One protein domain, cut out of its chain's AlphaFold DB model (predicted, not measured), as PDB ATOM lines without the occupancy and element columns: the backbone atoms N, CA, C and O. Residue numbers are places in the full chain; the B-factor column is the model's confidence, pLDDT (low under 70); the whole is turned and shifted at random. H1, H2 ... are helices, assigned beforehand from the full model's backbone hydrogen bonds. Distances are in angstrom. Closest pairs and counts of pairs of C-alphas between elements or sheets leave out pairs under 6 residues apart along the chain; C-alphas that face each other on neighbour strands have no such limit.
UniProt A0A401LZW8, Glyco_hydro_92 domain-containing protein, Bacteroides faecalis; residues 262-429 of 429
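This is residues 262 to 429 of the 429 residues of the protein "Glyco_hydro_92 domain-containing protein" of Bacteroides faecalis (UniProt A0A401LZW8). A helical hairpin, H2 and H3, makes one end of the model, the short helix H5 lies near the middle, and the long loop of residues 393 to 419 reaches out to the other end. H1 meets H2 at the beginning of H2, with residues 281 to 285 of H2 alone, H6 and H7 meet as a corner, and H8, near the chain's last residue, is apart from the other helices. The printed part has 168 residues with eight named helices, H1 to H8 in order along the chain, and no named strand; the class is all helix, though under half of the residues, 80, are in named elements. It is compact, with a radius of gyration of the C-alphas of 16.0 A and spans of 49 by 36 by 30 A.

H1, residues 262 to 270, touches H2, residues 281 to 301, at residues 281 to 285 of H2 alone; the closest C-alphas, of Ala 263 and Ser 281, are 7.2 A apart, at a steep tilt of 65 degrees, the same way. H2 is the hub, touching three helices. H3, residues 305 to 315, forms a helical hairpin with H2, at a shallow tilt of 25 degrees, opposite ways, with the C-alphas of Ala 289 and Ala 315 closest at 4.0 A. H4, residues 317 to 321, touches residues 282 to 289 of H2 alone, the closest C-alphas being those of Leu 286 and Tyr 318 at 5.5 A. H5, residues 359 to 362, is close to but not clearly touching H2, with the C-alphas of Ala 283 and Trp 362 closest at 6.6 A. H6, residues 370 to 377, and H7, residues 380 to 392, touch only at the corner, about perpendicular at 87 degrees; the C-alphas of Met 377 and Phe 383 are closest at 5.4 A. H5 is also close to but not clearly touching H7, with the C-alphas of Trp 360 and Leu 390 closest at 6.5 A. H8, residues 420 to 428, is apart from the other seven helices. Every O i to N i+4 pair is within hydrogen-bond range in H1, H2, H3 and H6; the count is 8 of 9 in H7, 3 of 5 in H8 and 0 of 1 in H4, where 2 of 2 O i to N i+3 pairs are within range, and H5 is too short for an O i to N i+4 pair.

H1 begins at C-alpha 262, (-25.688, -32.378, -18.045), and is 11.9 A long. H2 measures 30.0 A, ending at C-alpha 301, (-41.608, -10.384, -7.520); H3 measures 14.9 A and H7 18.5 A. H8, 12.8 A, ends at C-alpha 428, (-51.983, -13.271, -30.827).

The C-alphas of Gly 303 and Glu 400 are the two farthest apart, at 48.9 A. The printed part has no cut. The links H4 to H5, 37 residues, and H7 to H8, 27 residues, are long; residues 322 to 323 pair antiparallel with residues 328 to 329. Mean pLDDT of the printed part is 84.6, with residue 400 and residues 402 to 429 under 70.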
ATOM      1  N   LYS A 262     -26.928 -33.170 -18.033       97.44
ATOM      2  CA  LYS A 262     -25.688 -32.378 -18.045       97.44
ATOM      3  C   LYS A 262     -25.842 -31.050 -18.789       97.44
ATOM      4  O   LYS A 262     -25.079 -30.132 -18.512       97.44
ATOM      5  N   ALA A 263     -26.865 -30.905 -19.628       97.81
ATOM      6  CA  ALA A 263     -27.296 -29.627 -20.184       97.81
ATOM      7  C   ALA A 263     -27.391 -28.515 -19.116       97.81
ATOM      8  O   ALA A 263     -26.838 -27.432 -19.296       97.81
ATOM      9  N   LYS A 264     -28.008 -28.801 -17.957       98.25
ATOM     10  CA  LYS A 264     -28.111 -27.835 -16.849       98.25
ATOM     11  C   LYS A 264     -26.735 -27.496 -16.279       98.25
ATOM     12  O   LYS A 264     -26.447 -26.328 -16.060       98.25
ATOM     13  N   PHE A 265     -25.864 -28.499 -16.124       98.12
ATOM     14  CA  PHE A 265     -24.488 -28.294 -15.665       98.12
ATOM     15  C   PHE A 265     -23.738 -27.325 -16.584       98.12
ATOM     16  O   PHE A 265     -23.205 -26.336 -16.091       98.12
ATOM     17  N   TYR A 266     -23.754 -27.559 -17.902       98.38
ATOM     18  CA  TYR A 266     -23.075 -26.688 -18.866       98.38
ATOM     19  C   TYR A 266     -23.659 -25.271 -18.869       98.38
ATOM     20  O   TYR A 266     -22.906 -24.308 -18.725       98.38
ATOM     21  N   LYS A 267     -24.992 -25.134 -18.891       97.62
ATOM     22  CA  LYS A 267     -25.661 -23.832 -18.741       97.62
ATOM     23  C   LYS A 267     -25.181 -23.103 -17.481       97.62
ATOM     24  O   LYS A 267     -24.766 -21.951 -17.558       97.62
ATOM     25  N   ASN A 268     -25.203 -23.770 -16.324       97.56
ATOM     26  CA  ASN A 268     -24.819 -23.152 -15.056       97.56
ATOM     27  C   ASN A 268     -23.318 -22.818 -14.985       97.56
ATOM     28  O   ASN A 268     -22.961 -21.844 -14.326       97.56
ATOM     29  N   SER A 269     -22.443 -23.598 -15.635       96.81
ATOM     30  CA  SER A 269     -20.986 -23.430 -15.541       96.81
ATOM     31  C   SER A 269     -20.388 -22.487 -16.583       96.81
ATOM     32  O   SER A 269     -19.444 -21.767 -16.272       96.81
ATOM     33  N   ILE A 270     -20.890 -22.522 -17.821       95.44
ATOM     34  CA  ILE A 270     -20.312 -21.802 -18.969       95.44
ATOM     35  C   ILE A 270     -21.335 -20.953 -19.741       95.44
ATOM     36  O   ILE A 270     -20.960 -20.260 -20.679       95.44
ATOM     37  N   GLY A 271     -22.614 -20.961 -19.347       95.75
ATOM     38  CA  GLY A 271     -23.655 -20.086 -19.904       95.75
ATOM     39  C   GLY A 271     -24.383 -20.628 -21.136       95.75
ATOM     40  O   GLY A 271     -25.427 -20.088 -21.492       95.75
ATOM     41  N   TYR A 272     -23.890 -21.707 -21.748       96.88
ATOM     42  CA  TYR A 272     -24.529 -22.381 -22.877       96.88
ATOM     43  C   TYR A 272     -24.319 -23.904 -22.810       96.88
ATOM     44  O   TYR A 272     -23.540 -24.422 -22.011       96.88
ATOM     45  N   ILE A 273     -25.069 -24.627 -23.631       98.38
ATOM     46  CA  ILE A 273     -25.083 -26.084 -23.795       98.38
ATOM     47  C   ILE A 273     -24.360 -26.445 -25.104       98.38
ATOM     48  O   ILE A 273     -24.913 -26.185 -26.178       98.38
ATOM     49  N   PRO A 274     -23.152 -27.032 -25.037       97.75
ATOM     50  CA  PRO A 274     -22.377 -27.366 -26.222       97.75
ATOM     51  C   PRO A 274     -22.878 -28.642 -26.912       97.75
ATOM     52  O   PRO A 274     -23.122 -29.669 -26.268       97.75
ATOM     53  N   CYS A 275     -23.009 -28.589 -28.236       96.69
ATOM     54  CA  CYS A 275     -23.658 -29.629 -29.034       96.69
ATOM     55  C   CYS A 275     -22.846 -30.932 -29.182       96.69
ATOM     56  O   CYS A 275     -23.392 -31.990 -29.484       96.69
ATOM     57  N   ASP A 276     -21.532 -30.885 -28.971       96.06
ATOM     58  CA  ASP A 276     -20.637 -32.051 -28.938       96.06
ATOM     59  C   ASP A 276     -20.660 -32.788 -27.586       96.06
ATOM     60  O   ASP A 276     -20.120 -33.889 -27.468       96.06
ATOM     61  N   ARG A 277     -21.277 -32.194 -26.557       95.94
ATOM     62  CA  ARG A 277     -21.335 -32.757 -25.199       95.94
ATOM     63  C   ARG A 277     -22.722 -33.165 -24.757       95.94
ATOM     64  O   ARG A 277     -22.834 -33.855 -23.743       95.94
ATOM     65  N   GLU A 278     -23.746 -32.702 -25.460       94.69
ATOM     66  CA  GLU A 278     -25.119 -32.998 -25.111       94.69
ATOM     67  C   GLU A 278     -26.044 -33.007 -26.329       94.69
ATOM     68  O   GLU A 278     -25.919 -32.178 -27.230       94.69
ATOM     69  N   ASN A 279     -26.989 -33.949 -26.335       93.06
ATOM     70  CA  ASN A 279     -28.006 -34.035 -27.379       93.06
ATOM     71  C   ASN A 279     -29.101 -32.975 -27.189       93.06
ATOM     72  O   ASN A 279     -29.309 -32.467 -26.085       93.06
ATOM     73  N   GLU A 280     -29.816 -32.653 -28.263       94.25
ATOM     74  CA  GLU A 280     -30.907 -31.670 -28.281       94.25
ATOM     75  C   GLU A 280     -30.466 -30.309 -27.707       94.25
ATOM     76  O   GLU A 280     -31.231 -29.608 -27.045       94.25
ATOM     77  N   SER A 281     -29.186 -29.969 -27.905       96.62
ATOM     78  CA  SER A 281     -28.505 -28.849 -27.246       96.62
ATOM     79  C   SER A 281     -29.187 -27.502 -27.493       96.62
ATOM     80  O   SER A 281     -29.397 -26.747 -26.544       96.62
ATOM     81  N   VAL A 282     -29.583 -27.227 -28.740       97.56
ATOM     82  CA  VAL A 282     -30.263 -25.986 -29.133       97.56
ATOM     83  C   VAL A 282     -31.667 -25.949 -28.542       97.56
ATOM     84  O   VAL A 282     -32.029 -24.965 -27.907       97.56
ATOM     85  N   ALA A 283     -32.441 -27.028 -28.683       95.44
ATOM     86  CA  ALA A 283     -33.795 -27.102 -28.132       95.44
ATOM     87  C   ALA A 283     -33.815 -26.894 -26.608       95.44
ATOM     88  O   ALA A 283     -34.552 -26.046 -26.104       95.44
ATOM     89  N   LYS A 284     -32.932 -27.594 -25.880       97.94
ATOM     90  CA  LYS A 284     -32.758 -27.419 -24.431       97.94
ATOM     91  C   LYS A 284     -32.362 -25.987 -24.088       97.94
ATOM     92  O   LYS A 284     -32.924 -25.428 -23.158       97.94
ATOM     93  N   ALA A 285     -31.426 -25.381 -24.817       98.06
ATOM     94  CA  ALA A 285     -30.974 -24.025 -24.522       98.06
ATOM     95  C   ALA A 285     -32.061 -22.965 -24.722       98.06
ATOM     96  O   ALA A 285     -32.210 -22.085 -23.875       98.06
ATOM     97  N   LEU A 286     -32.839 -23.064 -25.803       98.50
ATOM     98  CA  LEU A 286     -33.939 -22.141 -26.084       98.50
ATOM     99  C   LEU A 286     -35.050 -22.249 -25.032       98.50
ATOM    100  O   LEU A 286     -35.532 -21.236 -24.528       98.50
ATOM    101  N   GLU A 287     -35.415 -23.470 -24.638       98.56
ATOM    102  CA  GLU A 287     -36.422 -23.680 -23.594       98.56
ATOM    103  C   GLU A 287     -35.934 -23.305 -22.200       98.56
ATOM    104  O   GLU A 287     -36.679 -22.686 -21.444       98.56
ATOM    105  N   TYR A 288     -34.672 -23.587 -21.877       98.75
ATOM    106  CA  TYR A 288     -34.073 -23.152 -20.616       98.75
ATOM    107  C   TYR A 288     -34.007 -21.629 -20.529       98.75
ATOM    108  O   TYR A 288     -34.239 -21.090 -19.454       98.75
ATOM    109  N   ALA A 289     -33.745 -20.928 -21.638       98.81
ATOM    110  CA  ALA A 289     -33.770 -19.469 -21.670       98.81
ATOM    111  C   ALA A 289     -35.172 -18.912 -21.355       98.81
ATOM    112  O   ALA A 289     -35.292 -17.962 -20.580       98.81
ATOM    113  N   TYR A 290     -36.233 -19.523 -21.891       98.88
ATOM    114  CA  TYR A 290     -37.607 -19.146 -21.550       98.88
ATOM    115  C   TYR A 290     -37.955 -19.459 -20.085       98.88
ATOM    116  O   TYR A 290     -38.464 -18.594 -19.370       98.88
ATOM    117  N   ASP A 291     -37.645 -20.668 -19.613       98.94
ATOM    118  CA  ASP A 291     -37.909 -21.053 -18.225       98.94
ATOM    119  C   ASP A 291     -37.122 -20.162 -17.241       98.94
ATOM    120  O   ASP A 291     -37.655 -19.749 -16.209       98.94
ATOM    121  N   ASP A 292     -35.876 -19.806 -17.573       98.88
ATOM    122  CA  ASP A 292     -35.045 -18.890 -16.787       98.88
ATOM    123  C   ASP A 292     -35.607 -17.459 -16.813       98.88
ATOM    124  O   ASP A 292     -35.613 -16.794 -15.778       98.88
ATOM    125  N   TRP A 293     -36.178 -16.988 -17.927       98.94
ATOM    126  CA  TRP A 293     -36.928 -15.727 -17.938       98.94
ATOM    127  C   TRP A 293     -38.123 -15.763 -16.975       98.94
ATOM    128  O   TRP A 293     -38.317 -14.830 -16.197       98.94
ATOM    129  N   CYS A 294     -38.894 -16.853 -16.940       98.94
ATOM    130  CA  CYS A 294     -39.974 -16.990 -15.959       98.94
ATOM    131  C   CYS A 294     -39.440 -16.938 -14.519       98.94
ATOM    132  O   CYS A 294     -40.019 -16.268 -13.661       98.94
ATOM    133  N   ILE A 295     -38.315 -17.604 -14.244       98.94
ATOM    134  CA  ILE A 295     -37.678 -17.576 -12.921       98.94
ATOM    135  C   ILE A 295     -37.187 -16.169 -12.571       98.94
ATOM    136  O   ILE A 295     -37.317 -15.768 -11.414       98.94
ATOM    137  N   SER A 296     -36.668 -15.398 -13.529       98.94
ATOM    138  CA  SER A 296     -36.225 -14.027 -13.267       98.94
ATOM    139  C   SER A 296     -37.391 -13.096 -12.932       98.94
ATOM    140  O   SER A 296     -37.294 -12.322 -11.977       98.94
ATOM    141  N   VAL A 297     -38.524 -13.239 -13.631       98.88
ATOM    142  CA  VAL A 297     -39.783 -12.544 -13.313       98.88
ATOM    143  C   VAL A 297     -40.254 -12.907 -11.905       98.88
ATOM    144  O   VAL A 297     -40.644 -12.030 -11.131       98.88
ATOM    145  N   PHE A 298     -40.176 -14.187 -11.532       98.81
ATOM    146  CA  PHE A 298     -40.558 -14.615 -10.189       98.81
ATOM    147  C   PHE A 298     -39.602 -14.067  -9.123       98.81
ATOM    148  O   PHE A 298     -40.046 -13.569  -8.092       98.81
ATOM    149  N   ALA A 299     -38.292 -14.105  -9.379       98.88
ATOM    150  CA  ALA A 299     -37.272 -13.583  -8.477       98.88
ATOM    151  C   ALA A 299     -37.460 -12.081  -8.208       98.88
ATOM    152  O   ALA A 299     -37.374 -11.659  -7.056       98.88
ATOM    153  N   ASP A 300     -37.804 -11.294  -9.235       98.81
ATOM    154  CA  ASP A 300     -38.142  -9.875  -9.081       98.81
ATOM    155  C   ASP A 300     -39.346  -9.675  -8.154       98.81
ATOM    156  O   ASP A 300     -39.279  -8.901  -7.199       98.81
ATOM    157  N   ALA A 301     -40.421 -10.440  -8.369       98.50
ATOM    158  CA  ALA A 301     -41.608 -10.384  -7.520       98.50
ATOM    159  C   ALA A 301     -41.338 -10.818  -6.066       98.50
ATOM    160  O   ALA A 301     -42.024 -10.364  -5.148       98.50
ATOM    161  N   MET A 302     -40.334 -11.670  -5.852       98.38
ATOM    162  CA  MET A 302     -39.885 -12.115  -4.529       98.38
ATOM    163  C   MET A 302     -38.847 -11.179  -3.886       98.38
ATOM    164  O   MET A 302     -38.493 -11.383  -2.723       98.38
ATOM    165  N   GLY A 303     -38.373 -10.152  -4.600       98.56
ATOM    166  CA  GLY A 303     -37.322  -9.243  -4.133       98.56
ATOM    167  C   GLY A 303     -35.918  -9.860  -4.101       98.56
ATOM    168  O   GLY A 303     -35.028  -9.315  -3.447       98.56
ATOM    169  N   ASP A 304     -35.704 -10.983  -4.788       98.75
ATOM    170  CA  ASP A 304     -34.404 -11.642  -4.927       98.75
ATOM    171  C   ASP A 304     -33.678 -11.112  -6.172       98.75
ATOM    172  O   ASP A 304     -33.682 -11.705  -7.255       98.75
ATOM    173  N   PHE A 305     -33.067  -9.936  -6.021       98.62
ATOM    174  CA  PHE A 305     -32.397  -9.252  -7.128       98.62
ATOM    175  C   PHE A 305     -31.130  -9.969  -7.623       98.62
ATOM    176  O   PHE A 305     -30.719  -9.750  -8.764       98.62
ATOM    177  N   GLU A 306     -30.514 -10.827  -6.803       98.62
ATOM    178  CA  GLU A 306     -29.348 -11.618  -7.211       98.62
ATOM    179  C   GLU A 306     -29.766 -12.713  -8.195       98.62
ATOM    180  O   GLU A 306     -29.231 -12.782  -9.309       98.62
ATOM    181  N   ASN A 307     -30.770 -13.519  -7.827       98.75
ATOM    182  CA  ASN A 307     -31.302 -14.528  -8.734       98.75
ATOM    183  C   ASN A 307     -31.993 -13.886  -9.937       98.75
ATOM    184  O   ASN A 307     -31.791 -14.366 -11.050       98.75
ATOM    185  N   LYS A 308     -32.703 -12.761  -9.774       98.81
ATOM    186  CA  LYS A 308     -33.239 -12.000 -10.914       98.81
ATOM    187  C   LYS A 308     -32.152 -11.724 -11.952       98.81
ATOM    188  O   LYS A 308     -32.271 -12.164 -13.092       98.81
ATOM    189  N   ALA A 309     -31.058 -11.074 -11.547       98.81
ATOM    190  CA  ALA A 309     -29.974 -10.727 -12.462       98.81
ATOM    191  C   ALA A 309     -29.281 -11.966 -13.053       98.81
ATOM    192  O   ALA A 309     -28.815 -11.933 -14.192       98.81
ATOM    193  N   LYS A 310     -29.175 -13.064 -12.291       98.62
ATOM    194  CA  LYS A 310     -28.628 -14.341 -12.773       98.62
ATOM    195  C   LYS A 310     -29.481 -14.922 -13.901       98.62
ATOM    196  O   LYS A 310     -28.946 -15.201 -14.973       98.62
ATOM    197  N   TYR A 311     -30.780 -15.078 -13.672       98.81
ATOM    198  CA  TYR A 311     -31.674 -15.711 -14.635       98.81
ATOM    199  C   TYR A 311     -32.053 -14.786 -15.800       98.81
ATOM    200  O   TYR A 311     -32.247 -15.282 -16.901       98.81
ATOM    201  N   GLU A 312     -32.022 -13.455 -15.639       98.56
ATOM    202  CA  GLU A 312     -32.090 -12.509 -16.771       98.56
ATOM    203  C   GLU A 312     -30.935 -12.709 -17.762       98.56
ATOM    204  O   GLU A 312     -31.140 -12.637 -18.972       98.56
ATOM    205  N   ARG A 313     -29.719 -12.999 -17.276       98.44
ATOM    206  CA  ARG A 313     -28.589 -13.315 -18.164       98.44
ATOM    207  C   ARG A 313     -28.788 -14.648 -18.877       98.44
ATOM    208  O   ARG A 313     -28.535 -14.727 -20.074       98.44
ATOM    209  N   PHE A 314     -29.250 -15.681 -18.172       98.50
ATOM    210  CA  PHE A 314     -29.527 -16.975 -18.805       98.50
ATOM    211  C   PHE A 314     -30.712 -16.925 -19.775       98.50
ATOM    212  O   PHE A 314     -30.684 -17.606 -20.795       98.50
ATOM    213  N   ALA A 315     -31.683 -16.039 -19.553       98.62
ATOM    214  CA  ALA A 315     -32.753 -15.773 -20.506       98.62
ATOM    215  C   ALA A 315     -32.244 -15.243 -21.859       98.62
ATOM    216  O   ALA A 315     -32.925 -15.394 -22.869       98.62
ATOM    217  N   LYS A 316     -31.039 -14.664 -21.918       98.44
ATOM    218  CA  LYS A 316     -30.387 -14.232 -23.167       98.44
ATOM    219  C   LYS A 316     -29.523 -15.314 -23.818       98.44
ATOM    220  O   LYS A 316     -28.913 -15.066 -24.852       98.44
ATOM    221  N   ALA A 317     -29.476 -16.528 -23.267       97.06
ATOM    222  CA  ALA A 317     -28.606 -17.583 -23.781       97.06
ATOM    223  C   ALA A 317     -28.950 -18.031 -25.216       97.06
ATOM    224  O   ALA A 317     -28.088 -18.577 -25.898       97.06
ATOM    225  N   TYR A 318     -30.165 -17.760 -25.713       98.19
ATOM    226  CA  TYR A 318     -30.525 -18.019 -27.114       98.19
ATOM    227  C   TYR A 318     -29.610 -17.280 -28.109       98.19
ATOM    228  O   TYR A 318     -29.396 -17.768 -29.217       98.19
ATOM    229  N   GLU A 319     -29.017 -16.144 -27.719       98.31
ATOM    230  CA  GLU A 319     -28.115 -15.361 -28.574       98.31
ATOM    231  C   GLU A 319     -26.852 -16.141 -28.972       98.31
ATOM    232  O   GLU A 319     -26.349 -15.948 -30.080       98.31
ATOM    233  N   PHE A 320     -26.370 -17.065 -28.126       97.44
ATOM    234  CA  PHE A 320     -25.210 -17.920 -28.434       97.44
ATOM    235  C   PHE A 320     -25.439 -18.827 -29.640       97.44
ATOM    236  O   PHE A 320     -24.483 -19.226 -30.296       97.44
ATOM    237  N   TYR A 321     -26.695 -19.167 -29.921       98.06
ATOM    238  CA  TYR A 321     -27.052 -20.171 -30.914       98.06
ATOM    239  C   TYR A 321     -27.413 -19.567 -32.263       98.06
ATOM    240  O   TYR A 321     -27.567 -20.306 -33.231       98.06
ATOM    241  N   PHE A 322     -27.544 -18.243 -32.364       98.38
ATOM    242  CA  PHE A 322     -27.949 -17.613 -33.610       98.38
ATOM    243  C   PHE A 322     -26.767 -17.460 -34.578       98.38
ATOM    244  O   PHE A 322     -25.962 -16.526 -34.490       98.38
ATOM    245  N   ASP A 323     -26.692 -18.358 -35.560       97.81
ATOM    246  CA  ASP A 323     -25.728 -18.273 -36.652       97.81
ATOM    247  C   ASP A 323     -26.182 -17.213 -37.665       97.81
ATOM    248  O   ASP A 323     -27.088 -17.433 -38.472       97.81
ATOM    249  N   LYS A 324     -25.519 -16.051 -37.655       95.50
ATOM    250  CA  LYS A 324     -25.844 -14.912 -38.532       95.50
ATOM    251  C   LYS A 324     -25.718 -15.227 -40.027       95.50
ATOM    252  O   LYS A 324     -26.375 -14.562 -40.826       95.50
ATOM    253  N   LEU A 325     -24.895 -16.205 -40.421       94.50
ATOM    254  CA  LEU A 325     -24.716 -16.568 -41.831       94.50
ATOM    255  C   LEU A 325     -25.919 -17.355 -42.355       94.50
ATOM    256  O   LEU A 325     -26.409 -17.086 -43.451       94.50
ATOM    257  N   THR A 326     -26.407 -18.320 -41.574       95.19
ATOM    258  CA  THR A 326     -27.538 -19.179 -41.964       95.19
ATOM    259  C   THR A 326     -28.893 -18.626 -41.503       95.19
ATOM    260  O   THR A 326     -29.940 -18.985 -42.057       95.19
ATOM    261  N   ARG A 327     -28.878 -17.697 -40.539       95.69
ATOM    262  CA  ARG A 327     -30.045 -17.124 -39.851       95.69
ATOM    263  C   ARG A 327     -30.927 -18.211 -39.236       95.69
ATOM    264  O   ARG A 327     -32.134 -18.237 -39.472       95.69
ATOM    265  N   PHE A 328     -30.300 -19.141 -38.523       96.88
ATOM    266  CA  PHE A 328     -30.957 -20.195 -37.752       96.88
ATOM    267  C   PHE A 328     -30.309 -20.318 -36.373       96.88
ATOM    268  O   PHE A 328     -29.133 -19.996 -36.204       96.88
ATOM    269  N   MET A 329     -31.070 -20.847 -35.415       97.50
ATOM    270  CA  MET A 329     -30.500 -21.359 -34.170       97.50
ATOM    271  C   MET A 329     -29.776 -22.675 -34.470       97.50
ATOM    272  O   MET A 329     -30.410 -23.627 -34.927       97.50
ATOM    273  N   ARG A 330     -28.461 -22.732 -34.258       97.31
ATOM    274  CA  ARG A 330     -27.569 -23.820 -34.681       97.31
ATOM    275  C   ARG A 330     -26.709 -24.298 -33.516       97.31
ATOM    276  O   ARG A 330     -26.355 -23.509 -32.649       97.31
ATOM    277  N   GLY A 331     -26.372 -25.588 -33.489       96.75
ATOM    278  CA  GLY A 331     -25.495 -26.145 -32.463       96.75
ATOM    279  C   GLY A 331     -24.122 -25.478 -32.476       96.75
ATOM    280  O   GLY A 331     -23.462 -25.439 -33.517       96.75
ATOM    281  N   LEU A 332     -23.723 -24.963 -31.316       97.06
ATOM    282  CA  LEU A 332     -22.393 -24.439 -31.029       97.06
ATOM    283  C   LEU A 332     -21.667 -25.466 -30.158       97.06
ATOM    284  O   LEU A 332     -22.234 -25.927 -29.164       97.06
ATOM    285  N   ASP A 333     -20.457 -25.865 -30.528       97.38
ATOM    286  CA  ASP A 333     -19.695 -26.860 -29.775       97.38
ATOM    287  C   ASP A 333     -18.911 -26.246 -28.598       97.38
ATOM    288  O   ASP A 333     -18.974 -25.044 -28.311       97.38
ATOM    289  N   SER A 334     -18.210 -27.097 -27.849       97.00
ATOM    290  CA  SER A 334     -17.417 -26.688 -26.689       97.00
ATOM    291  C   SER A 334     -16.169 -25.859 -27.027       97.00
ATOM    292  O   SER A 334     -15.625 -25.225 -26.125       97.00
ATOM    293  N   GLU A 335     -15.764 -25.799 -28.299       96.44
ATOM    294  CA  GLU A 335     -14.661 -24.963 -28.793       96.44
ATOM    295  C   GLU A 335     -15.164 -23.645 -29.420       96.44
ATOM    296  O   GLU A 335     -14.363 -22.775 -29.766       96.44
ATOM    297  N   GLY A 336     -16.486 -23.457 -29.513       94.81
ATOM    298  CA  GLY A 336     -17.116 -22.263 -30.079       94.81
ATOM    299  C   GLY A 336     -17.318 -22.326 -31.593       94.81
ATOM    300  O   GLY A 336     -17.568 -21.293 -32.216       94.81
ATOM    301  N   GLU A 337     -17.232 -23.514 -32.188       97.44
ATOM    302  CA  GLU A 337     -17.450 -23.733 -33.614       97.44
ATOM    303  C   GLU A 337     -18.877 -24.228 -33.886       97.44
ATOM    304  O   GLU A 337     -19.502 -24.942 -33.096       97.44
ATOM    305  N   TRP A 338     -19.430 -23.836 -35.034       97.62
ATOM    306  CA  TRP A 338     -20.770 -24.262 -35.431       97.62
ATOM    307  C   TRP A 338     -20.767 -25.703 -35.946       97.62
ATOM    308  O   TRP A 338     -19.963 -26.050 -36.813       97.62
ATOM    309  N   ARG A 339     -21.756 -26.515 -35.554       94.38
ATOM    310  CA  ARG A 339     -21.914 -27.890 -36.061       94.38
ATOM    311  C   ARG A 339     -21.961 -27.922 -37.588       94.38
ATOM    312  O   ARG A 339     -22.877 -27.360 -38.192       94.38
ATOM    313  N   THR A 340     -21.024 -28.626 -38.220       92.25
ATOM    314  CA  THR A 340     -20.984 -28.878 -39.673       92.25
ATOM    315  C   THR A 340     -20.968 -30.379 -39.993       92.25
ATOM    316  O   THR A 340     -20.308 -31.121 -39.266       92.25
ATOM    317  N   PRO A 341     -21.586 -30.833 -41.103       92.62
ATOM    318  CA  PRO A 341     -22.408 -30.054 -42.033       92.62
ATOM    319  C   PRO A 341     -23.729 -29.601 -41.388       92.62
ATOM    320  O   PRO A 341     -24.194 -30.209 -40.430       92.62
ATOM    321  N   PHE A 342     -24.320 -28.521 -41.904       93.62
ATOM    322  CA  PHE A 342     -25.601 -28.003 -41.418       93.62
ATOM    323  C   PHE A 342     -26.678 -28.148 -42.486       93.62
ATOM    324  O   PHE A 342     -26.520 -27.664 -43.608       93.62
ATOM    325  N   ASN A 343     -27.779 -28.793 -42.110       90.31
ATOM    326  CA  ASN A 343     -28.982 -28.900 -42.917       90.31
ATOM    327  C   ASN A 343     -30.182 -28.496 -42.048       90.31
ATOM    328  O   ASN A 343     -30.509 -29.221 -41.108       90.31
ATOM    329  N   PRO A 344     -30.864 -27.375 -42.350       88.75
ATOM    330  CA  PRO A 344     -31.954 -26.874 -41.520       88.75
ATOM    331  C   PRO A 344     -33.213 -27.748 -41.564       88.75
ATOM    332  O   PRO A 344     -34.138 -27.479 -40.806       88.75
ATOM    333  N   ARG A 345     -33.263 -28.760 -42.441       85.88
ATOM    334  CA  ARG A 345     -34.335 -29.768 -42.547       85.88
ATOM    335  C   ARG A 345     -33.978 -31.082 -41.854       85.88
ATOM    336  O   ARG A 345     -34.793 -32.004 -41.851       85.88
ATOM    337  N   SER A 346     -32.752 -31.193 -41.338       84.12
ATOM    338  CA  SER A 346     -32.311 -32.429 -40.718       84.12
ATOM    339  C   SER A 346     -32.998 -32.628 -39.372       84.12
ATOM    340  O   SER A 346     -33.043 -31.699 -38.566       84.12
ATOM    341  N   SER A 347     -33.526 -33.832 -39.157       80.88
ATOM    342  CA  SER A 347     -34.052 -34.286 -37.877       80.88
ATOM    343  C   SER A 347     -33.666 -35.748 -37.651       80.88
ATOM    344  O   SER A 347     -34.022 -36.630 -38.436       80.88
ATOM    345  N   THR A 348     -32.920 -36.013 -36.584       76.19
ATOM    346  CA  THR A 348     -32.536 -37.352 -36.131       76.19
ATOM    347  C   THR A 348     -32.896 -37.489 -34.658       76.19
ATOM    348  O   THR A 348     -32.250 -36.908 -33.787       76.19
ATOM    349  N   HIS A 349     -33.928 -38.284 -34.375       72.06
ATOM    350  CA  HIS A 349     -34.527 -38.427 -33.052       72.06
ATOM    351  C   HIS A 349     -33.472 -38.695 -31.972       72.06
ATOM    352  O   HIS A 349     -32.744 -39.690 -32.033       72.06
ATOM    353  N   ARG A 350     -33.412 -37.800 -30.974       72.19
ATOM    354  CA  ARG A 350     -32.496 -37.845 -29.819       72.19
ATOM    355  C   ARG A 350     -31.003 -37.870 -30.161       72.19
ATOM    356  O   ARG A 350     -30.194 -38.164 -29.276       72.19
ATOM    357  N   ASN A 351     -30.628 -37.566 -31.401       79.06
ATOM    358  CA  ASN A 351     -29.252 -37.649 -31.894       79.06
ATOM    359  C   ASN A 351     -28.844 -36.426 -32.737       79.06
ATOM    360  O   ASN A 351     -27.925 -36.501 -33.550       79.06
ATOM    361  N   ASP A 352     -29.529 -35.302 -32.557       85.44
ATOM    362  CA  ASP A 352     -29.190 -34.017 -33.161       85.44
ATOM    363  C   ASP A 352     -29.339 -32.875 -32.138       85.44
ATOM    364  O   ASP A 352     -29.351 -33.112 -30.928       85.44
ATOM    365  N   ASP A 353     -29.398 -31.631 -32.613       92.06
ATOM    366  CA  ASP A 353     -29.492 -30.435 -31.771       92.06
ATOM    367  C   ASP A 353     -30.937 -30.043 -31.406       92.06
ATOM    368  O   ASP A 353     -31.133 -29.141 -30.585       92.06
ATOM    369  N   TYR A 354     -31.948 -30.719 -31.961       90.19
ATOM    370  CA  TYR A 354     -33.350 -30.308 -31.919       90.19
ATOM    371  C   TYR A 354     -34.243 -31.409 -31.327       90.19
ATOM    372  O   TYR A 354     -34.242 -32.551 -31.767       90.19
ATOM    373  N   CYS A 355     -35.089 -31.074 -30.354       87.88
ATOM    374  CA  CYS A 355     -36.053 -32.040 -29.832       87.88
ATOM    375  C   CYS A 355     -37.269 -32.103 -30.773       87.88
ATOM    376  O   CYS A 355     -37.956 -31.099 -30.958       87.88
ATOM    377  N   GLU A 356     -37.492 -33.256 -31.411       82.88
ATOM    378  CA  GLU A 356     -38.662 -33.535 -32.270       82.88
ATOM    379  C   GLU A 356     -38.972 -32.426 -33.287       82.88
ATOM    380  O   GLU A 356     -40.108 -31.991 -33.474       82.88
ATOM    381  N   GLY A 357     -37.937 -31.932 -33.958       84.38
ATOM    382  CA  GLY A 357     -38.088 -30.871 -34.937       84.38
ATOM    383  C   GLY A 357     -36.809 -30.614 -35.706       84.38
ATOM    384  O   GLY A 357     -35.880 -31.417 -35.710       84.38
ATOM    385  N   THR A 358     -36.795 -29.468 -36.368       86.56
ATOM    386  CA  THR A 358     -35.708 -29.009 -37.229       86.56
ATOM    387  C   THR A 358     -35.328 -27.571 -36.880       86.56
ATOM    388  O   THR A 358     -36.052 -26.877 -36.156       86.56
ATOM    389  N   ALA A 359     -34.231 -27.077 -37.459       90.94
ATOM    390  CA  ALA A 359     -33.820 -25.682 -37.312       90.94
ATOM    391  C   ALA A 359     -34.922 -24.696 -37.734       90.94
ATOM    392  O   ALA A 359     -35.058 -23.627 -37.136       90.94
ATOM    393  N   TRP A 360     -35.723 -25.064 -38.743       88.81
ATOM    394  CA  TRP A 360     -36.850 -24.265 -39.227       88.81
ATOM    395  C   TRP A 360     -37.890 -23.972 -38.153       88.81
ATOM    396  O   TRP A 360     -38.417 -22.866 -38.125       88.81
ATOM    397  N   GLN A 361     -38.157 -24.917 -37.256       85.31
ATOM    398  CA  GLN A 361     -39.155 -24.751 -36.197       85.31
ATOM    399  C   GLN A 361     -38.543 -24.138 -34.945       85.31
ATOM    400  O   GLN A 361     -39.087 -23.192 -34.382       85.31
ATOM    401  N   TRP A 362     -37.378 -24.640 -34.541       91.75
ATOM    402  CA  TRP A 362     -36.746 -24.233 -33.290       91.75
ATOM    403  C   TRP A 362     -36.217 -22.802 -33.308       91.75
ATOM    404  O   TRP A 362     -36.151 -22.175 -32.259       91.75
ATOM    405  N   THR A 363     -35.913 -22.233 -34.480       94.81
ATOM    406  CA  THR A 363     -35.394 -20.855 -34.570       94.81
ATOM    407  C   THR A 363     -36.344 -19.797 -34.003       94.81
ATOM    408  O   THR A 363     -35.894 -18.723 -33.610       94.81
ATOM    409  N   TRP A 364     -37.638 -20.105 -33.915       94.88
ATOM    410  CA  TRP A 364     -38.663 -19.180 -33.436       94.88
ATOM    411  C   TRP A 364     -38.896 -19.243 -31.927       94.88
ATOM    412  O   TRP A 364     -39.653 -18.429 -31.410       94.88
ATOM    413  N   PHE A 365     -38.286 -20.180 -31.192       95.69
ATOM    414  CA  PHE A 365     -38.579 -20.347 -29.767       95.69
ATOM    415  C   PHE A 365     -37.828 -19.342 -28.878       95.69
ATOM    416  O   PHE A 365     -36.938 -19.697 -28.109       95.69
ATOM    417  N   VAL A 366     -38.207 -18.066 -28.989       97.56
ATOM    418  CA  VAL A 366     -37.766 -16.963 -28.116       97.56
ATOM    419  C   VAL A 366     -38.986 -16.123 -27.683       97.56
ATOM    420  O   VAL A 366     -39.038 -14.917 -27.927       97.56
ATOM    421  N   PRO A 367     -40.031 -16.737 -27.090       96.19
ATOM    422  CA  PRO A 367     -41.291 -16.037 -26.814       96.19
ATOM    423  C   PRO A 367     -41.162 -14.953 -25.731       96.19
ATOM    424  O   PRO A 367     -41.987 -14.049 -25.664       96.19
ATOM    425  N   HIS A 368     -40.133 -15.025 -24.884       97.50
ATOM    426  CA  HIS A 368     -39.854 -14.028 -23.849       97.50
ATOM    427  C   HIS A 368     -39.130 -12.780 -24.364       97.50
ATOM    428  O   HIS A 368     -39.056 -11.792 -23.635       97.50
ATOM    429  N   ASP A 369     -38.572 -12.818 -25.580       98.25
ATOM    430  CA  ASP A 369     -37.848 -11.689 -26.167       98.25
ATOM    431  C   ASP A 369     -37.896 -11.684 -27.702       98.25
ATOM    432  O   ASP A 369     -36.890 -11.838 -28.403       98.25
ATOM    433  N   VAL A 370     -39.105 -11.496 -28.229       96.69
ATOM    434  CA  VAL A 370     -39.350 -11.430 -29.675       96.69
ATOM    435  C   VAL A 370     -38.555 -10.297 -30.325       96.69
ATOM    436  O   VAL A 370     -37.944 -10.501 -31.372       96.69
ATOM    437  N   GLU A 371     -38.475  -9.134 -29.678       97.38
ATOM    438  CA  GLU A 371     -37.689  -7.991 -30.157       97.38
ATOM    439  C   GLU A 371     -36.191  -8.315 -30.241       97.38
ATOM    440  O   GLU A 371     -35.514  -7.966 -31.213       97.38
ATOM    441  N   GLY A 372     -35.649  -9.035 -29.255       98.06
ATOM    442  CA  GLY A 372     -34.288  -9.560 -29.310       98.06
ATOM    443  C   GLY A 372     -34.063 -10.473 -30.515       98.06
ATOM    444  O   GLY A 372     -33.063 -10.323 -31.223       98.06
ATOM    445  N   LEU A 373     -35.007 -11.371 -30.807       97.50
ATOM    446  CA  LEU A 373     -34.938 -12.240 -31.984       97.50
ATOM    447  C   LEU A 373     -35.029 -11.449 -33.300       97.50
ATOM    448  O   LEU A 373     -34.241 -11.707 -34.213       97.50
ATOM    449  N   VAL A 374     -35.918 -10.455 -33.398       97.75
ATOM    450  CA  VAL A 374     -36.018  -9.546 -34.558       97.75
ATOM    451  C   VAL A 374     -34.680  -8.848 -34.813       97.75
ATOM    452  O   VAL A 374     -34.191  -8.822 -35.946       97.75
ATOM    453  N   ASN A 375     -34.035  -8.349 -33.757       98.12
ATOM    454  CA  ASN A 375     -32.722  -7.715 -33.857       98.12
ATOM    455  C   ASN A 375     -31.637  -8.690 -34.338       98.12
ATOM    456  O   ASN A 375     -30.850  -8.336 -35.220       98.12
ATOM    457  N   LEU A 376     -31.611  -9.927 -33.825       97.56
ATOM    458  CA  LEU A 376     -30.685 -10.964 -34.298       97.56
ATOM    459  C   LEU A 376     -30.892 -11.288 -35.783       97.56
ATOM    460  O   LEU A 376     -29.916 -11.429 -36.520       97.56
ATOM    461  N   MET A 377     -32.147 -11.357 -36.235       96.12
ATOM    462  CA  MET A 377     -32.496 -11.666 -37.626       96.12
ATOM    463  C   MET A 377     -32.102 -10.577 -38.631       96.12
ATOM    464  O   MET A 377     -32.076 -10.855 -39.833       96.12
ATOM    465  N   GLY A 378     -31.740  -9.381 -38.159       96.62
ATOM    466  CA  GLY A 378     -31.370  -8.240 -38.997       96.62
ATOM    467  C   GLY A 378     -32.489  -7.212 -39.173       96.62
ATOM    468  O   GLY A 378     -32.467  -6.469 -40.152       96.62
ATOM    469  N   GLY A 379     -33.448  -7.165 -38.244       97.12
ATOM    470  CA  GLY A 379     -34.584  -6.245 -38.258       97.12
ATOM    471  C   GLY A 379     -35.874  -6.879 -38.776       97.12
ATOM    472  O   GLY A 379     -35.896  -8.023 -39.234       97.12
ATOM    473  N   GLU A 380     -36.959  -6.108 -38.699       96.62
ATOM    474  CA  GLU A 380     -38.331  -6.558 -38.971       96.62
ATOM    475  C   GLU A 380     -38.491  -7.177 -40.368       96.62
ATOM    476  O   GLU A 380     -39.014  -8.281 -40.496       96.62
ATOM    477  N   GLU A 381     -37.960  -6.533 -41.412       97.62
ATOM    478  CA  GLU A 381     -38.059  -7.035 -42.789       97.62
ATOM    479  C   GLU A 381     -37.397  -8.415 -42.949       97.62
ATOM    480  O   GLU A 381     -37.952  -9.324 -43.571       97.62
ATOM    481  N   ALA A 382     -36.220  -8.605 -42.345       95.81
ATOM    482  CA  ALA A 382     -35.498  -9.870 -42.406       95.81
ATOM    483  C   ALA A 382     -36.187 -10.968 -41.582       95.81
ATOM    484  O   ALA A 382     -36.204 -12.125 -42.014       95.81
ATOM    485  N   PHE A 383     -36.762 -10.604 -40.433       95.31
ATOM    486  CA  PHE A 383     -37.554 -11.493 -39.588       95.31
ATOM    487  C   PHE A 383     -38.810 -11.984 -40.319       95.31
ATOM    488  O   PHE A 383     -38.995 -13.193 -40.459       95.31
ATOM    489  N   VAL A 384     -39.618 -11.068 -40.865       94.38
ATOM    490  CA  VAL A 384     -40.848 -11.395 -41.608       94.38
ATOM    491  C   VAL A 384     -40.528 -12.234 -42.842       94.38
ATOM    492  O   VAL A 384     -41.132 -13.281 -43.043       94.38
ATOM    493  N   SER A 385     -39.507 -11.862 -43.619       93.56
ATOM    494  CA  SER A 385     -39.097 -12.648 -44.789       93.56
ATOM    495  C   SER A 385     -38.672 -14.078 -44.421       93.56
ATOM    496  O   SER A 385     -38.986 -15.034 -45.138       93.56
ATOM    497  N   LYS A 386     -37.969 -14.256 -43.294       92.19
ATOM    498  CA  LYS A 386     -37.607 -15.586 -42.789       92.19
ATOM    499  C   LYS A 386     -38.847 -16.349 -42.312       92.19
ATOM    500  O   LYS A 386     -38.929 -17.556 -42.544       92.19
ATOM    501  N   LEU A 387     -39.812 -15.667 -41.706       90.44
ATOM    502  CA  LEU A 387     -41.056 -16.265 -41.235       90.44
ATOM    503  C   LEU A 387     -41.914 -16.745 -42.408       90.44
ATOM    504  O   LEU A 387     -42.322 -17.901 -42.424       90.44
ATOM    505  N   ASP A 388     -42.075 -15.932 -43.450       88.81
ATOM    506  CA  ASP A 388     -42.763 -16.322 -44.688       88.81
ATOM    507  C   ASP A 388     -42.115 -17.558 -45.333       88.81
ATOM    508  O   ASP A 388     -42.797 -18.440 -45.867       88.81
ATOM    509  N   SER A 389     -40.784 -17.668 -45.247       88.12
ATOM    510  CA  SER A 389     -40.076 -18.837 -45.772       88.12
ATOM    511  C   SER A 389     -40.391 -20.131 -45.012       88.12
ATOM    512  O   SER A 389     -40.413 -21.190 -45.631       88.12
ATOM    513  N   LEU A 390     -40.733 -20.066 -43.719       86.94
ATOM    514  CA  LEU A 390     -41.185 -21.237 -42.959       86.94
ATOM    515  C   LEU A 390     -42.487 -21.819 -43.526       86.94
ATOM    516  O   LEU A 390     -42.634 -23.033 -43.594       86.94
ATOM    517  N   PHE A 391     -43.423 -20.964 -43.946       81.69
ATOM    518  CA  PHE A 391     -44.729 -21.390 -44.465       81.69
ATOM    519  C   PHE A 391     -44.699 -21.810 -45.940       81.69
ATOM    520  O   PHE A 391     -45.701 -22.292 -46.469       81.69
ATOM    521  N   THR A 392     -43.566 -21.616 -46.619       82.44
ATOM    522  CA  THR A 392     -43.410 -21.908 -48.052       82.44
ATOM    523  C   THR A 392     -42.338 -22.956 -48.348       82.44
ATOM    524  O   THR A 392     -42.338 -23.522 -49.444       82.44
ATOM    525  N   VAL A 393     -41.438 -23.242 -47.402       80.69
ATOM    526  CA  VAL A 393     -40.440 -24.308 -47.532       80.69
ATOM    527  C   VAL A 393     -41.106 -25.688 -47.519       80.69
ATOM    528  O   VAL A 393     -42.110 -25.916 -46.853       80.69
ATOM    529  N   ASP A 394     -40.540 -26.626 -48.276       77.00
ATOM    530  CA  ASP A 394     -41.016 -28.012 -48.344       77.00
ATOM    531  C   ASP A 394     -40.943 -28.687 -46.952       77.00
ATOM    532  O   ASP A 394     -39.972 -28.485 -46.222       77.00
ATOM    533  N   SER A 395     -41.937 -29.499 -46.585       70.75
ATOM    534  CA  SER A 395     -42.046 -30.145 -45.267       70.75
ATOM    535  C   SER A 395     -41.296 -31.481 -45.132       70.75
ATOM    536  O   SER A 395     -41.272 -32.071 -44.055       70.75
ATOM    537  N   THR A 396     -40.653 -31.980 -46.190       76.81
ATOM    538  CA  THR A 396     -39.897 -33.243 -46.181       76.81
ATOM    539  C   THR A 396     -38.746 -33.199 -45.173       76.81
ATOM    540  O   THR A 396     -37.800 -32.424 -45.321       76.81
ATOM    541  N   LEU A 397     -38.797 -34.072 -44.171       73.25
ATOM    542  CA  LEU A 397     -37.712 -34.250 -43.211       73.25
ATOM    543  C   LEU A 397     -36.574 -35.068 -43.818       73.25
ATOM    544  O   LEU A 397     -36.809 -36.051 -44.522       73.25
ATOM    545  N   GLU A 398     -35.342 -34.689 -43.492       78.19
ATOM    546  CA  GLU A 398     -34.136 -35.413 -43.893       78.19
ATOM    547  C   GLU A 398     -33.407 -35.929 -42.642       78.19
ATOM    548  O   GLU A 398     -33.360 -35.254 -41.620       78.19
ATOM    549  N   GLY A 399     -32.834 -37.130 -42.676       72.44
ATOM    550  CA  GLY A 399     -32.142 -37.697 -41.512       72.44
ATOM    551  C   GLY A 399     -32.176 -39.219 -41.486       72.44
ATOM    552  O   GLY A 399     -32.955 -39.843 -42.203       72.44
ATOM    553  N   GLU A 400     -31.312 -39.819 -40.668       69.88
ATOM    554  CA  GLU A 400     -31.188 -41.282 -40.584       69.88
ATOM    555  C   GLU A 400     -32.320 -41.924 -39.767       69.88
ATOM    556  O   GLU A 400     -32.745 -43.038 -40.067       69.88
ATOM    557  N   MET A 401     -32.828 -41.219 -38.750       72.81
ATOM    558  CA  MET A 401     -33.917 -41.670 -37.874       72.81
ATOM    559  C   MET A 401     -34.860 -40.509 -37.551       72.81
ATOM    560  O   MET A 401     -34.783 -39.917 -36.476       72.81
ATOM    561  N   THR A 402     -35.750 -40.156 -38.475       69.06
ATOM    562  CA  THR A 402     -36.793 -39.157 -38.206       69.06
ATOM    563  C   THR A 402     -37.786 -39.703 -37.172       69.06
ATOM    564  O   THR A 402     -38.166 -40.874 -37.215       69.06
ATOM    565  N   SER A 403     -38.186 -38.880 -36.197       59.62
ATOM    566  CA  SER A 403     -39.150 -39.311 -35.172       59.62
ATOM    567  C   SER A 403     -40.539 -39.511 -35.784       59.62
ATOM    568  O   SER A 403     -41.014 -38.649 -36.525       59.62
ATOM    569  N   SER A 404     -41.215 -40.611 -35.436       55.34
ATOM    570  CA  SER A 404     -42.623 -40.836 -35.796       55.34
ATOM    571  C   SER A 404     -43.578 -39.853 -35.120       55.34
ATOM    572  O   SER A 404     -44.677 -39.636 -35.624       55.34
ATOM    573  N   ASP A 405     -43.151 -39.264 -34.000       50.16
ATOM    574  CA  ASP A 405     -43.958 -38.353 -33.185       50.16
ATOM    575  C   ASP A 405     -43.895 -36.901 -33.689       50.16
ATOM    576  O   ASP A 405     -44.660 -36.051 -33.233       50.16
ATOM    577  N   ILE A 406     -43.081 -36.626 -34.721       56.28
ATOM    578  CA  ILE A 406     -43.160 -35.380 -35.492       56.28
ATOM    579  C   ILE A 406     -44.412 -35.448 -36.379       56.28
ATOM    580  O   ILE A 406     -44.371 -35.746 -37.574       56.28
ATOM    581  N   SER A 407     -45.564 -35.195 -35.765       38.66
ATOM    582  CA  SER A 407     -46.840 -34.985 -36.442       38.66
ATOM    583  C   SER A 407     -47.163 -33.487 -36.455       38.66
ATOM    584  O   SER A 407     -46.976 -32.809 -35.450       38.66
ATOM    585  N   GLY A 408     -47.610 -32.950 -37.598       43.66
ATOM    586  CA  GLY A 408     -48.033 -31.543 -37.684       43.66
ATOM    587  C   GLY A 408     -46.988 -30.524 -38.125       43.66
ATOM    588  O   GLY A 408     -47.068 -29.370 -37.704       43.66
ATOM    589  N   LEU A 409     -46.032 -30.918 -38.972       47.59
ATOM    590  CA  LEU A 409     -45.174 -29.961 -39.679       47.59
ATOM    591  C   LEU A 409     -46.037 -28.919 -40.399       47.59
ATOM    592  O   LEU A 409     -47.041 -29.266 -41.015       47.59
ATOM    593  N   ILE A 410     -45.645 -27.649 -40.316       40.53
ATOM    594  CA  ILE A 410     -46.365 -26.554 -40.964       40.53
ATOM    595  C   ILE A 410     -46.159 -26.670 -42.481       40.53
ATOM    596  O   ILE A 410     -45.052 -26.465 -42.968       40.53
ATOM    597  N   ASP A 411     -47.223 -27.016 -43.215       39.78
ATOM    598  CA  ASP A 411     -47.307 -26.949 -44.679       39.78
ATOM    599  C   ASP A 411     -48.692 -26.470 -45.158       39.78
ATOM    600  O   ASP A 411     -49.620 -26.290 -44.367       39.78
ATOM    601  N   ASN A 412     -48.841 -26.286 -46.476       33.56
ATOM    602  CA  ASN A 412     -50.077 -25.856 -47.151       33.56
ATOM    603  C   ASN A 412     -51.283 -26.815 -46.995       33.56
ATOM    604  O   ASN A 412     -52.340 -26.564 -47.578       33.56
ATOM    605  N   THR A 413     -51.163 -27.927 -46.265       29.47
ATOM    606  CA  THR A 413     -52.180 -28.986 -46.215       29.47
ATOM    607  C   THR A 413     -52.390 -29.691 -44.875       29.47
ATOM    608  O   THR A 413     -53.391 -30.409 -44.766       29.47
ATOM    609  N   ARG A 414     -51.556 -29.521 -43.838       31.28
ATOM    610  CA  ARG A 414     -51.794 -30.151 -42.521       31.28
ATOM    611  C   ARG A 414     -51.293 -29.293 -41.356       31.28
ATOM    612  O   ARG A 414     -50.110 -29.025 -41.235       31.28
ATOM    613  N   MET A 415     -52.195 -28.954 -40.434       33.69
ATOM    614  CA  MET A 415     -51.866 -28.447 -39.095       33.69
ATOM    615  C   MET A 415     -52.567 -29.308 -38.053       33.69
ATOM    616  O   MET A 415     -53.775 -29.169 -37.895       33.69
ATOM    617  N   VAL A 416     -51.827 -30.152 -37.326       33.91
ATOM    618  CA  VAL A 416     -52.207 -30.625 -35.983       33.91
ATOM    619  C   VAL A 416     -50.937 -31.017 -35.208       33.91
ATOM    620  O   VAL A 416     -50.242 -31.930 -35.638       33.91
ATOM    621  N   THR A 417     -50.738 -30.358 -34.055       41.09
ATOM    622  CA  THR A 417     -49.890 -30.659 -32.868       41.09
ATOM    623  C   THR A 417     -48.434 -30.154 -32.723       41.09
ATOM    624  O   THR A 417     -47.696 -29.934 -33.675       41.09
ATOM    625  N   ASN A 418     -48.123 -29.863 -31.445       38.62
ATOM    626  CA  ASN A 418     -46.937 -29.351 -30.730       38.62
ATOM    627  C   ASN A 418     -46.190 -28.104 -31.232       38.62
ATOM    628  O   ASN A 418     -45.909 -27.219 -30.422       38.62
ATOM    629  N   GLN A 419     -45.936 -27.946 -32.530       41.09
ATOM    630  CA  GLN A 419     -45.141 -26.810 -33.038       41.09
ATOM    631  C   GLN A 419     -45.981 -25.697 -33.681       41.09
ATOM    632  O   GLN A 419     -45.569 -24.539 -33.674       41.09
ATOM    633  N   ALA A 420     -47.213 -25.992 -34.111       36.12
ATOM    634  CA  ALA A 420     -48.170 -24.961 -34.530       36.12
ATOM    635  C   ALA A 420     -48.605 -24.045 -33.364       36.12
ATOM    636  O   ALA A 420     -48.934 -22.880 -33.583       36.12
ATOM    637  N   ILE A 421     -48.555 -24.532 -32.115       39.62
ATOM    638  CA  ILE A 421     -48.878 -23.729 -30.921       39.62
ATOM    639  C   ILE A 421     -47.813 -22.649 -30.689       39.62
ATOM    640  O   ILE A 421     -48.179 -21.526 -30.357       39.62
ATOM    641  N   MET A 422     -46.526 -22.937 -30.943       38.47
ATOM    642  CA  MET A 422     -45.468 -21.923 -30.829       38.47
ATOM    643  C   MET A 422     -45.745 -20.732 -31.753       38.47
ATOM    644  O   MET A 422     -45.707 -19.600 -31.292       38.47
ATOM    645  N   LEU A 423     -46.104 -20.976 -33.021       38.12
ATOM    646  CA  LEU A 423     -46.433 -19.911 -33.981       38.12
ATOM    647  C   LEU A 423     -47.798 -19.258 -33.744       38.12
ATOM    648  O   LEU A 423     -47.971 -18.087 -34.061       38.12
ATOM    649  N   SER A 424     -48.744 -19.962 -33.125       34.25
ATOM    650  CA  SER A 424     -50.038 -19.377 -32.748       34.25
ATOM    651  C   SER A 424     -49.910 -18.358 -31.609       34.25
ATOM    652  O   SER A 424     -50.685 -17.406 -31.564       34.25
ATOM    653  N   ILE A 425     -48.919 -18.516 -30.720       35.69
ATOM    654  CA  ILE A 425     -48.598 -17.521 -29.682       35.69
ATOM    655  C   ILE A 425     -48.051 -16.231 -30.323       35.69
ATOM    656  O   ILE A 425     -48.407 -15.145 -29.879       35.69
ATOM    657  N   PHE A 426     -47.288 -16.335 -31.419       36.19
ATOM    658  CA  PHE A 426     -46.774 -15.178 -32.171       36.19
ATOM    659  C   PHE A 426     -47.839 -14.395 -32.950       36.19
ATOM    660  O   PHE A 426     -47.593 -13.249 -33.297       36.19
ATOM    661  N   ILE A 427     -48.996 -14.991 -33.258       31.19
ATOM    662  CA  ILE A 427     -50.062 -14.323 -34.034       31.19
ATOM    663  C   ILE A 427     -51.054 -13.575 -33.116       31.19
ATOM    664  O   ILE A 427     -51.856 -12.775 -33.594       31.19
ATOM    665  N   ILE A 428     -51.026 -13.834 -31.802       27.45
ATOM    666  CA  ILE A 428     -51.983 -13.271 -30.827       27.45
ATOM    667  C   ILE A 428     -51.352 -12.174 -29.940       27.45
ATOM    668  O   ILE A 428     -52.089 -11.426 -29.294       27.45
ATOM    669  N   MET A 429     -50.023 -12.039 -29.932       26.97
ATOM    670  CA  MET A 429     -49.316 -10.855 -29.413       26.97
ATOM    671  C   MET A 429     -49.042  -9.875 -30.546       26.97
ATOM    672  O   MET A 429     -49.130  -8.656 -30.275       26.97
TER     673      MET A 429